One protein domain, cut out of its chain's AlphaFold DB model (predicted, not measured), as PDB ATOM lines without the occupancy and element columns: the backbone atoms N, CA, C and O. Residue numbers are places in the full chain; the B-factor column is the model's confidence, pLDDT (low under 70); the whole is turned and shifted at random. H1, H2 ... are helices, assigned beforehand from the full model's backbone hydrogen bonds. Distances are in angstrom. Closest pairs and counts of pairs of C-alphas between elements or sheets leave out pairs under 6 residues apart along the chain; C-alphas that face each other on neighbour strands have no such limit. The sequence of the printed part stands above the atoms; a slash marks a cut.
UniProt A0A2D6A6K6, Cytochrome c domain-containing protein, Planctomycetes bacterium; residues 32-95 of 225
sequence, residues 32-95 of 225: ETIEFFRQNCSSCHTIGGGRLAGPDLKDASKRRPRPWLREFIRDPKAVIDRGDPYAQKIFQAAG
ATOM      1  N   GLU A  32      44.388  40.672  27.272       82.50
ATOM      2  CA  GLU A  32      44.728  39.248  27.164       82.50
ATOM      3  C   GLU A  32      44.251  38.432  28.380       82.50
ATOM      4  O   GLU A  32      43.798  37.299  28.238       82.50
ATOM      5  N   THR A  33      44.335  38.996  29.590       84.12
ATOM      6  CA  THR A  33      43.873  38.323  30.816       84.12
ATOM      7  C   THR A  33      42.350  38.213  30.841       84.12
ATOM      8  O   THR A  33      41.814  37.189  31.273       84.12
ATOM      9  N   ILE A  34      41.657  39.254  30.376       88.50
ATOM     10  CA  ILE A  34      40.196  39.277  30.269       88.50
ATOM     11  C   ILE A  34      39.738  38.237  29.245       88.50
ATOM     12  O   ILE A  34      38.861  37.425  29.546       88.50
ATOM     13  N   GLU A  35      40.364  38.210  28.072       90.06
ATOM     14  CA  GLU A  35      40.007  37.271  27.014       90.06
ATOM     15  C   GLU A  35      40.287  35.822  27.418       90.06
ATOM     16  O   GLU A  35      39.430  34.951  27.263       90.06
ATOM     17  N   PHE A  36      41.431  35.565  28.060       88.38
ATOM     18  CA  PHE A  36      41.724  34.251  28.622       88.38
ATOM     19  C   PHE A  36      40.629  33.793  29.597       88.38
ATOM     20  O   PHE A  36      40.191  32.643  29.539       88.38
ATOM     21  N   PHE A  37      40.155  34.682  30.476       91.25
ATOM     22  CA  PHE A  37      39.071  34.368  31.406       91.25
ATOM     23  C   PHE A  37      37.755  34.057  30.682       91.25
ATOM     24  O   PHE A  37      37.090  33.073  31.023       91.25
ATOM     25  N   ARG A  38      37.384  34.866  29.682       92.06
ATOM     26  CA  ARG A  38      36.181  34.639  28.868       92.06
ATOM     27  C   ARG A  38      36.224  33.257  28.223       92.06
ATOM     28  O   ARG A  38      35.301  32.474  28.426       92.06
ATOM     29  N   GLN A  39      37.325  32.925  27.561       91.75
ATOM     30  CA  GLN A  39      37.469  31.666  26.829       91.75
ATOM     31  C   GLN A  39      37.531  30.425  27.729       91.75
ATOM     32  O   GLN A  39      37.038  29.370  27.343       91.75
ATOM     33  N   ASN A  40      38.141  30.529  28.914       91.69
ATOM     34  CA  ASN A  40      38.522  29.344  29.691       91.69
ATOM     35  C   ASN A  40      37.777  29.169  31.021       91.69
ATOM     36  O   ASN A  40      37.786  28.074  31.578       91.69
ATOM     37  N   CYS A  41      37.166  30.227  31.561       93.44
ATOM     38  CA  CYS A  41      36.612  30.215  32.918       93.44
ATOM     39  C   CYS A  41      35.123  30.571  32.960       93.44
ATOM     40  O   CYS A  41      34.387  30.022  33.782       93.44
ATOM     41  N   SER A  42      34.679  31.488  32.095       94.56
ATOM     42  CA  SER A  42      33.352  32.112  32.194       94.56
ATOM     43  C   SER A  42      32.170  31.151  32.000       94.56
ATOM     44  O   SER A  42      31.088  31.400  32.521       94.56
ATOM     45  N   SER A  43      32.377  30.021  31.316       93.44
ATOM     46  CA  SER A  43      31.343  28.997  31.116       93.44
ATOM     47  C   SER A  43      30.951  28.278  32.410       93.44
ATOM     48  O   SER A  43      29.833  27.784  32.532       93.44
ATOM     49  N   CYS A  44      31.864  28.212  33.381       94.75
ATOM     50  CA  CYS A  44      31.676  27.469  34.628       94.75
ATOM     51  C   CYS A  44      31.701  28.362  35.871       94.75
ATOM     52  O   CYS A  44      31.280  27.921  36.940       94.75
ATOM     53  N   HIS A  45      32.199  29.592  35.759       95.88
ATOM     54  CA  HIS A  45      32.412  30.496  36.881       95.88
ATOM     55  C   HIS A  45      31.869  31.892  36.595       95.88
ATOM     56  O   HIS A  45      31.933  32.386  35.474       95.88
ATOM     57  N   THR A  46      31.444  32.573  37.655       96.06
ATOM     58  CA  THR A  46      31.094  33.997  37.624       96.06
ATOM     59  C   THR A  46      32.016  34.799  38.545       96.06
ATOM     60  O   THR A  46      32.789  34.239  39.333       96.06
ATOM     61  N   ILE A  47      31.930  36.126  38.448       94.62
ATOM     62  CA  ILE A  47      32.545  37.063  39.391       94.62
ATOM     63  C   ILE A  47      31.419  37.892  40.013       94.62
ATOM     64  O   ILE A  47      30.979  38.881  39.435       94.62
ATOM     65  N   GLY A  48      30.944  37.482  41.189       94.50
ATOM     66  CA  GLY A  48      29.851  38.145  41.903       94.50
ATOM     67  C   GLY A  48      28.451  37.826  41.373       94.50
ATOM     68  O   GLY A  48      27.506  38.487  41.793       94.50
ATOM     69  N   GLY A  49      28.320  36.844  40.478       94.44
ATOM     70  CA  GLY A  49      27.049  36.394  39.898       94.44
ATOM     71  C   GLY A  49      26.487  35.129  40.552       94.44
ATOM     72  O   GLY A  49      25.429  34.651  40.156       94.44
ATOM     73  N   GLY A  50      27.183  34.567  41.541       93.56
ATOM     74  CA  GLY A  50      26.794  33.339  42.221       93.56
ATOM     75  C   GLY A  50      27.356  32.071  41.574       93.56
ATOM     76  O   GLY A  50      28.175  32.092  40.654       93.56
ATOM     77  N   ARG A  51      26.959  30.921  42.120       90.62
ATOM     78  CA  ARG A  51      27.473  29.609  41.705       90.62
ATOM     79  C   ARG A  51      26.844  29.168  40.376       90.62
ATOM     80  O   ARG A  51      25.630  29.249  40.227       90.62
ATOM     81  N   LEU A  52      27.663  28.619  39.476       92.06
ATOM     82  CA  LEU A  52      27.224  27.884  38.279       92.06
ATOM     83  C   LEU A  52      27.599  26.399  38.437       92.06
ATOM     84  O   LEU A  52      27.295  25.788  39.465       92.06
ATOM     85  N   ALA A  53      28.304  25.820  37.461       91.75
ATOM     86  CA  ALA A  53      28.963  24.525  37.612       91.75
ATOM     87  C   ALA A  53      30.102  24.599  38.648       91.75
ATOM     88  O   ALA A  53      30.237  23.720  39.497       91.75
ATOM     89  N   GLY A  54      30.882  25.683  38.626       92.12
ATOM     90  CA  GLY A  54      31.910  25.998  39.611       92.12
ATOM     91  C   GLY A  54      31.471  27.066  40.626       92.12
ATOM     92  O   GLY A  54      30.448  27.737  40.450       92.12
ATOM     93  N   PRO A  55      32.241  27.255  41.716       94.31
ATOM     94  CA  PRO A  55      32.009  28.334  42.672       94.31
ATOM     95  C   PRO A  55      32.229  29.714  42.042       94.31
ATOM     96  O   PRO A  55      33.078  29.881  41.169       94.31
ATOM     97  N   ASP A  56      31.531  30.724  42.557       95.62
ATOM     98  CA  ASP A  56      31.817  32.128  42.251       95.62
ATOM     99  C   ASP A  56      33.274  32.468  42.616       95.62
ATOM    100  O   ASP A  56      33.792  31.969  43.627       95.62
ATOM    101  N   LEU A  57      33.945  33.289  41.804       95.50
ATOM    102  CA  LEU A  57      35.360  33.649  41.947       95.50
ATOM    103  C   LEU A  57      35.602  35.013  42.609       95.50
ATOM    104  O   LEU A  57      36.754  35.331  42.929       95.50
ATOM    105  N   LYS A  58      34.553  35.789  42.899       95.06
ATOM    106  CA  LYS A  58      34.648  37.009  43.706       95.06
ATOM    107  C   LYS A  58      35.331  36.679  45.026       95.06
ATOM    108  O   LYS A  58      35.014  35.693  45.694       95.06
ATOM    109  N   ASP A  59      36.359  37.454  45.355       93.75
ATOM    110  CA  ASP A  59      37.139  37.282  46.581       93.75
ATOM    111  C   ASP A  59      37.785  35.886  46.755       93.75
ATOM    112  O   ASP A  59      38.081  35.460  47.875       93.75
ATOM    113  N   ALA A  60      38.049  35.144  45.672       93.50
ATOM    114  CA  ALA A  60      38.729  33.842  45.755       93.50
ATOM    115  C   ALA A  60      40.092  33.930  46.469       93.50
ATOM    116  O   ALA A  60      40.432  33.056  47.266       93.50
ATOM    117  N   SER A  61      40.833  35.023  46.252       92.38
ATOM    118  CA  SER A  61      42.112  35.321  46.917       92.38
ATOM    119  C   SER A  61      41.997  35.602  48.415       92.38
ATOM    120  O   SER A  61      42.989  35.450  49.125       92.38
ATOM    121  N   LYS A  62      40.809  35.987  48.901       94.75
ATOM    122  CA  LYS A  62      40.527  36.129  50.338       94.75
ATOM    123  C   LYS A  62      40.163  34.784  50.963       94.75
ATOM    124  O   LYS A  62      40.532  34.511  52.097       94.75
ATOM    125  N   ARG A  63      39.474  33.917  50.209       93.50
ATOM    126  CA  ARG A  63      39.097  32.569  50.664       93.50
ATOM    127  C   ARG A  63      40.290  31.623  50.731       93.50
ATOM    128  O   ARG A  63      40.334  30.785  51.629       93.50
ATOM    129  N   ARG A  64      41.237  31.701  49.793       95.19
ATOM    130  CA  ARG A  64      42.421  30.829  49.764       95.19
ATOM    131  C   ARG A  64      43.682  31.585  49.350       95.19
ATOM    132  O   ARG A  64      43.622  32.453  48.480       95.19
ATOM    133  N   PRO A  65      44.846  31.237  49.930       95.06
ATOM    134  CA  PRO A  65      46.082  31.946  49.647       95.06
ATOM    135  C   PRO A  65      46.533  31.690  48.200       95.06
ATOM    136  O   PRO A  65      46.324  30.610  47.642       95.06
ATOM    137  N   ARG A  66      47.209  32.676  47.590       91.00
ATOM    138  CA  ARG A  66      47.671  32.595  46.186       91.00
ATOM    139  C   ARG A  66      48.429  31.298  45.841       91.00
ATOM    140  O   ARG A  66      48.221  30.811  44.732       91.00
ATOM    141  N   PRO A  67      49.306  30.733  46.698       93.19
ATOM    142  CA  PRO A  67      49.956  29.452  46.418       93.19
ATOM    143  C   PRO A  67      48.972  28.298  46.212       93.19
ATOM    144  O   PRO A  67      49.118  27.571  45.235       93.19
ATOM    145  N   TRP A  68      47.945  28.193  47.060       95.00
ATOM    146  CA  TRP A  68      46.906  27.168  46.949       95.00
ATOM    147  C   TRP A  68      46.084  27.352  45.669       95.00
ATOM    148  O   TRP A  68      45.906  26.407  44.911       95.00
ATOM    149  N   LEU A  69      45.665  28.590  45.364       94.44
ATOM    150  CA  LEU A  69      44.902  28.889  44.142       94.44
ATOM    151  C   LEU A  69      45.670  28.508  42.873       94.44
ATOM    152  O   LEU A  69      45.105  27.910  41.964       94.44
ATOM    153  N   ARG A  70      46.972  28.823  42.814       91.75
ATOM    154  CA  ARG A  70      47.822  28.435  41.677       91.75
ATOM    155  C   ARG A  70      47.947  26.925  41.534       91.75
ATOM    156  O   ARG A  70      48.030  26.435  40.415       91.75
ATOM    157  N   GLU A  71      48.035  26.210  42.649       91.88
ATOM    158  CA  GLU A  71      48.127  24.756  42.628       91.88
ATOM    159  C   GLU A  71      46.817  24.132  42.139       91.88
ATOM    160  O   GLU A  71      46.845  23.344  41.195       91.88
ATOM    161  N   PHE A  72      45.688  24.554  42.710       94.12
ATOM    162  CA  PHE A  72      44.362  24.042  42.374       94.12
ATOM    163  C   PHE A  72      43.957  24.336  40.929       94.12
ATOM    164  O   PHE A  72      43.532  23.430  40.230       94.12
ATOM    165  N   ILE A  73      44.138  25.568  40.441       93.12
ATOM    166  CA  ILE A  73      43.776  25.932  39.056       93.12
ATOM    167  C   ILE A  73      44.610  25.141  38.030       93.12
ATOM    168  O   ILE A  73      44.150  24.875  36.924       93.12
ATOM    169  N   ARG A  74      45.843  24.756  38.387       89.69
ATOM    170  CA  ARG A  74      46.737  24.001  37.502       89.69
ATOM    171  C   ARG A  74      46.393  22.514  37.450       89.69
ATOM    172  O   ARG A  74      46.465  21.910  36.382       89.69
ATOM    173  N   ASP A  75      46.115  21.909  38.599       92.12
ATOM    174  CA  ASP A  75      45.845  20.474  38.711       92.12
ATOM    175  C   ASP A  75      44.786  20.201  39.794       92.12
ATOM    176  O   ASP A  75      45.108  19.771  40.906       92.12
ATOM    177  N   PRO A  76      43.510  20.497  39.498       93.94
ATOM    178  CA  PRO A  76      42.437  20.379  40.478       93.94
ATOM    179  C   PRO A  76      42.217  18.923  40.891       93.94
ATOM    180  O   PRO A  76      41.956  18.657  42.065       93.94
ATOM    181  N   LYS A  77      42.383  17.973  39.960       94.94
ATOM    182  CA  LYS A  77      42.241  16.540  40.230       94.94
ATOM    183  C   LYS A  77      43.244  16.071  41.279       94.94
ATOM    184  O   LYS A  77      42.818  15.490  42.270       94.94
ATOM    185  N   ALA A  78      44.531  16.391  41.138       94.50
ATOM    186  CA  ALA A  78      45.526  15.985  42.130       94.50
ATOM    187  C   ALA A  78      45.268  16.586  43.524       94.50
ATOM    188  O   ALA A  78      45.525  15.930  44.534       94.50
ATOM    189  N   VAL A  79      44.766  17.827  43.600       95.69
ATOM    190  CA  VAL A  79      44.432  18.470  44.886       95.69
ATOM    191  C   VAL A  79      43.210  17.819  45.543       95.69
ATOM    192  O   VAL A  79      43.189  17.650  46.763       95.69
ATOM    193  N   ILE A  80      42.207  17.437  44.752       96.44
ATOM    194  CA  ILE A  80      41.021  16.722  45.237       96.44
ATOM    195  C   ILE A  80      41.405  15.302  45.676       96.44
ATOM    196  O   ILE A  80      41.117  14.925  46.811       96.44
ATOM    197  N   ASP A  81      42.105  14.548  44.826       96.12
ATOM    198  CA  ASP A  81      42.440  13.133  45.041       96.12
ATOM    199  C   ASP A  81      43.323  12.911  46.276       96.12
ATOM    200  O   ASP A  81      43.157  11.921  46.983       96.12
ATOM    201  N   ARG A  82      44.222  13.853  46.599       96.25
ATOM    202  CA  ARG A  82      45.027  13.787  47.835       96.25
ATOM    203  C   ARG A  82      44.242  14.116  49.113       96.25
ATOM    204  O   ARG A  82      44.825  14.114  50.193       96.25
ATOM    205  N   GLY A  83      42.963  14.471  48.990       95.12
ATOM    206  CA  GLY A  83      42.072  14.708  50.122       95.12
ATOM    207  C   GLY A  83      42.155  16.101  50.749       95.12
ATOM    208  O   GLY A  83      41.863  16.228  51.936       95.12
ATOM    209  N   ASP A  84      42.526  17.156  50.005       97.56
ATOM    210  CA  ASP A  84      42.461  18.525  50.549       97.56
ATOM    211  C   ASP A  84      41.017  18.836  51.015       97.56
ATOM    212  O   ASP A  84      40.092  18.785  50.196       97.56
ATOM    213  N   PRO A  85      40.785  19.172  52.303       96.81
ATOM    214  CA  PRO A  85      39.426  19.283  52.843       96.81
ATOM    215  C   PRO A  85      38.568  20.345  52.149       96.81
ATOM    216  O   PRO A  85      37.349  20.206  52.033       96.81
ATOM    217  N   TYR A  86      39.190  21.424  51.670       95.94
ATOM    218  CA  TYR A  86      38.463  22.477  50.973       95.94
ATOM    219  C   TYR A  86      38.169  22.106  49.530       95.94
ATOM    220  O   TYR A  86      37.056  22.351  49.064       95.94
ATOM    221  N   ALA A  87      39.137  21.493  48.848       96.38
ATOM    222  CA  ALA A  87      38.955  20.951  47.509       96.38
ATOM    223  C   ALA A  87      37.840  19.896  47.480       96.38
ATOM    224  O   ALA A  87      36.986  19.923  46.599       96.38
ATOM    225  N   GLN A  88      37.786  19.031  48.494       97.25
ATOM    226  CA  GLN A  88      36.716  18.048  48.666       97.25
ATOM    227  C   GLN A  88      35.347  18.716  48.854       97.25
ATOM    228  O   GLN A  88      34.377  18.321  48.207       97.25
ATOM    229  N   LYS A  89      35.261  19.785  49.658       95.44
ATOM    230  CA  LYS A  89      34.009  20.536  49.852       95.44
ATOM    231  C   LYS A  89      33.489  21.151  48.549       95.44
ATOM    232  O   LYS A  89      32.301  21.039  48.252       95.44
ATOM    233  N   ILE A  90      34.356  21.796  47.767       93.94
ATOM    234  CA  ILE A  90      33.946  22.387  46.481       93.94
ATOM    235  C   ILE A  90      33.638  21.317  45.429       93.94
ATOM    236  O   ILE A  90      32.709  21.501  44.653       93.94
ATOM    237  N   PHE A  91      34.347  20.185  45.441       95.88
ATOM    238  CA  PHE A  91      34.084  19.048  44.556       95.88
ATOM    239  C   PHE A  91      32.716  18.413  44.832       95.88
ATOM    240  O   PHE A  91      31.944  18.166  43.906       95.88
ATOM    241  N   GLN A  92      32.369  18.216  46.106       95.00
ATOM    242  CA  GLN A  92      31.041  17.746  46.506       95.00
ATOM    243  C   GLN A  92      29.950  18.743  46.095       95.00
ATOM    244  O   GLN A  92      28.945  18.343  45.509       95.00
ATOM    245  N   ALA A  93      30.170  20.042  46.326       91.25
ATOM    246  CA  ALA A  93      29.233  21.094  45.931       91.25
ATOM    247  C   ALA A  93      29.062  21.225  44.403       91.25
ATOM    248  O   ALA A  93      28.019  21.687  43.945       91.25
ATOM    249  N   ALA A  94      30.063  20.806  43.623       91.69
ATOM    250  CA  ALA A  94      30.029  20.752  42.161       91.69
ATOM    251  C   ALA A  94      29.405  19.451  41.613       91.69
ATOM    252  O   ALA A  94      29.579  19.128  40.441       91.69
ATOM    253  N   GLY A  95      28.721  18.660  42.449       93.69
ATOM    254  CA  GLY A  95      28.114  17.398  42.017       93.69
ATOM    255  C   GLY A  95      29.140  16.322  41.660       93.69
ATOM    256  O   GLY A  95      28.860  15.467  40.827       93.69
TER     257      GLY A  95
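This is residues 32 to 95 of the 225 residues of the protein "Cytochrome c domain-containing protein" of Planctomycetes bacterium (UniProt A0A2D6A6K6). Four short helices, H2 to H5, follow one another in an arc along one side of the model, with H4 about perpendicular to both H3 and H5, while the long loop of residues 41 to 59 winds between H1 and H2. H1 is at the far end of that loop and touches no helix, and contacts between helices are few. The printed part has 64 residues with five named helices, in the order H1, H2, H3, H4, H5, and no named strand, and its class is all helix. The whole is compact, with a radius of gyration of the C-alphas of 11.9 A and spans of 32 by 23 by 21 A.

Three helices share the greatest length, 9 residues. H3 is residues 66 to 74, 12.3 A from first to last C-alpha, beginning at C-alpha 66 (47.671, 32.595, 46.186). H5 is residues 85 to 93, 12.4 A long, ending at C-alpha 93 (29.233, 21.094, 45.931). H1 is residues 32 to 40, 12.0 A long, beginning at C-alpha 32 (44.728, 39.248, 27.164). H4, residues 76 to 81, measures 8.6 A, and H2, residues 60 to 63, measures 5.1 A.

The centre of H3 is nearest to the mean of the C-alphas, at 8.8 A. H3 and H4 are close but not clearly touching; their closest C-alphas, those of Phe 72 and Val 79, are 6.1 A apart. Their lines are about perpendicular, at 88 degrees. H2 and H3 are also close but not clearly touching, with the closest C-alphas, those of Ser 61 and Leu 69, 7.5 A apart. H4 and H5 touch, with 5 pairs of C-alphas within 8 A; the closest are those of Ile 80 and Ala 87, 5.2 A apart. Their lines are about perpendicular, at 74 degrees. H3 and H5 are apart, but only just, at 8.1 A. H1 is apart from H2, H3, H4 and H5, and its centre is farthest from the mean of the C-alphas, at 14.9 A. In H1, H3, H4 and H5 every O i to N i+4 pair is within hydrogen-bond range; H2 is too short for such a pair, and its one O i to N i+3 pair is within range.

The two C-alphas farthest apart are those of Glu 32 and Gly 83, 33.7 A. The link from H1 to H2 is long, with 19 residues, and its C-alphas lie 6 to 14 A from the mean of the C-alphas. The links H2 to H3, H3 to H4 and H4 to H5 are tight. The printed part has no cut. The mean pLDDT of the printed part is 93.5, and no printed residue is under 70.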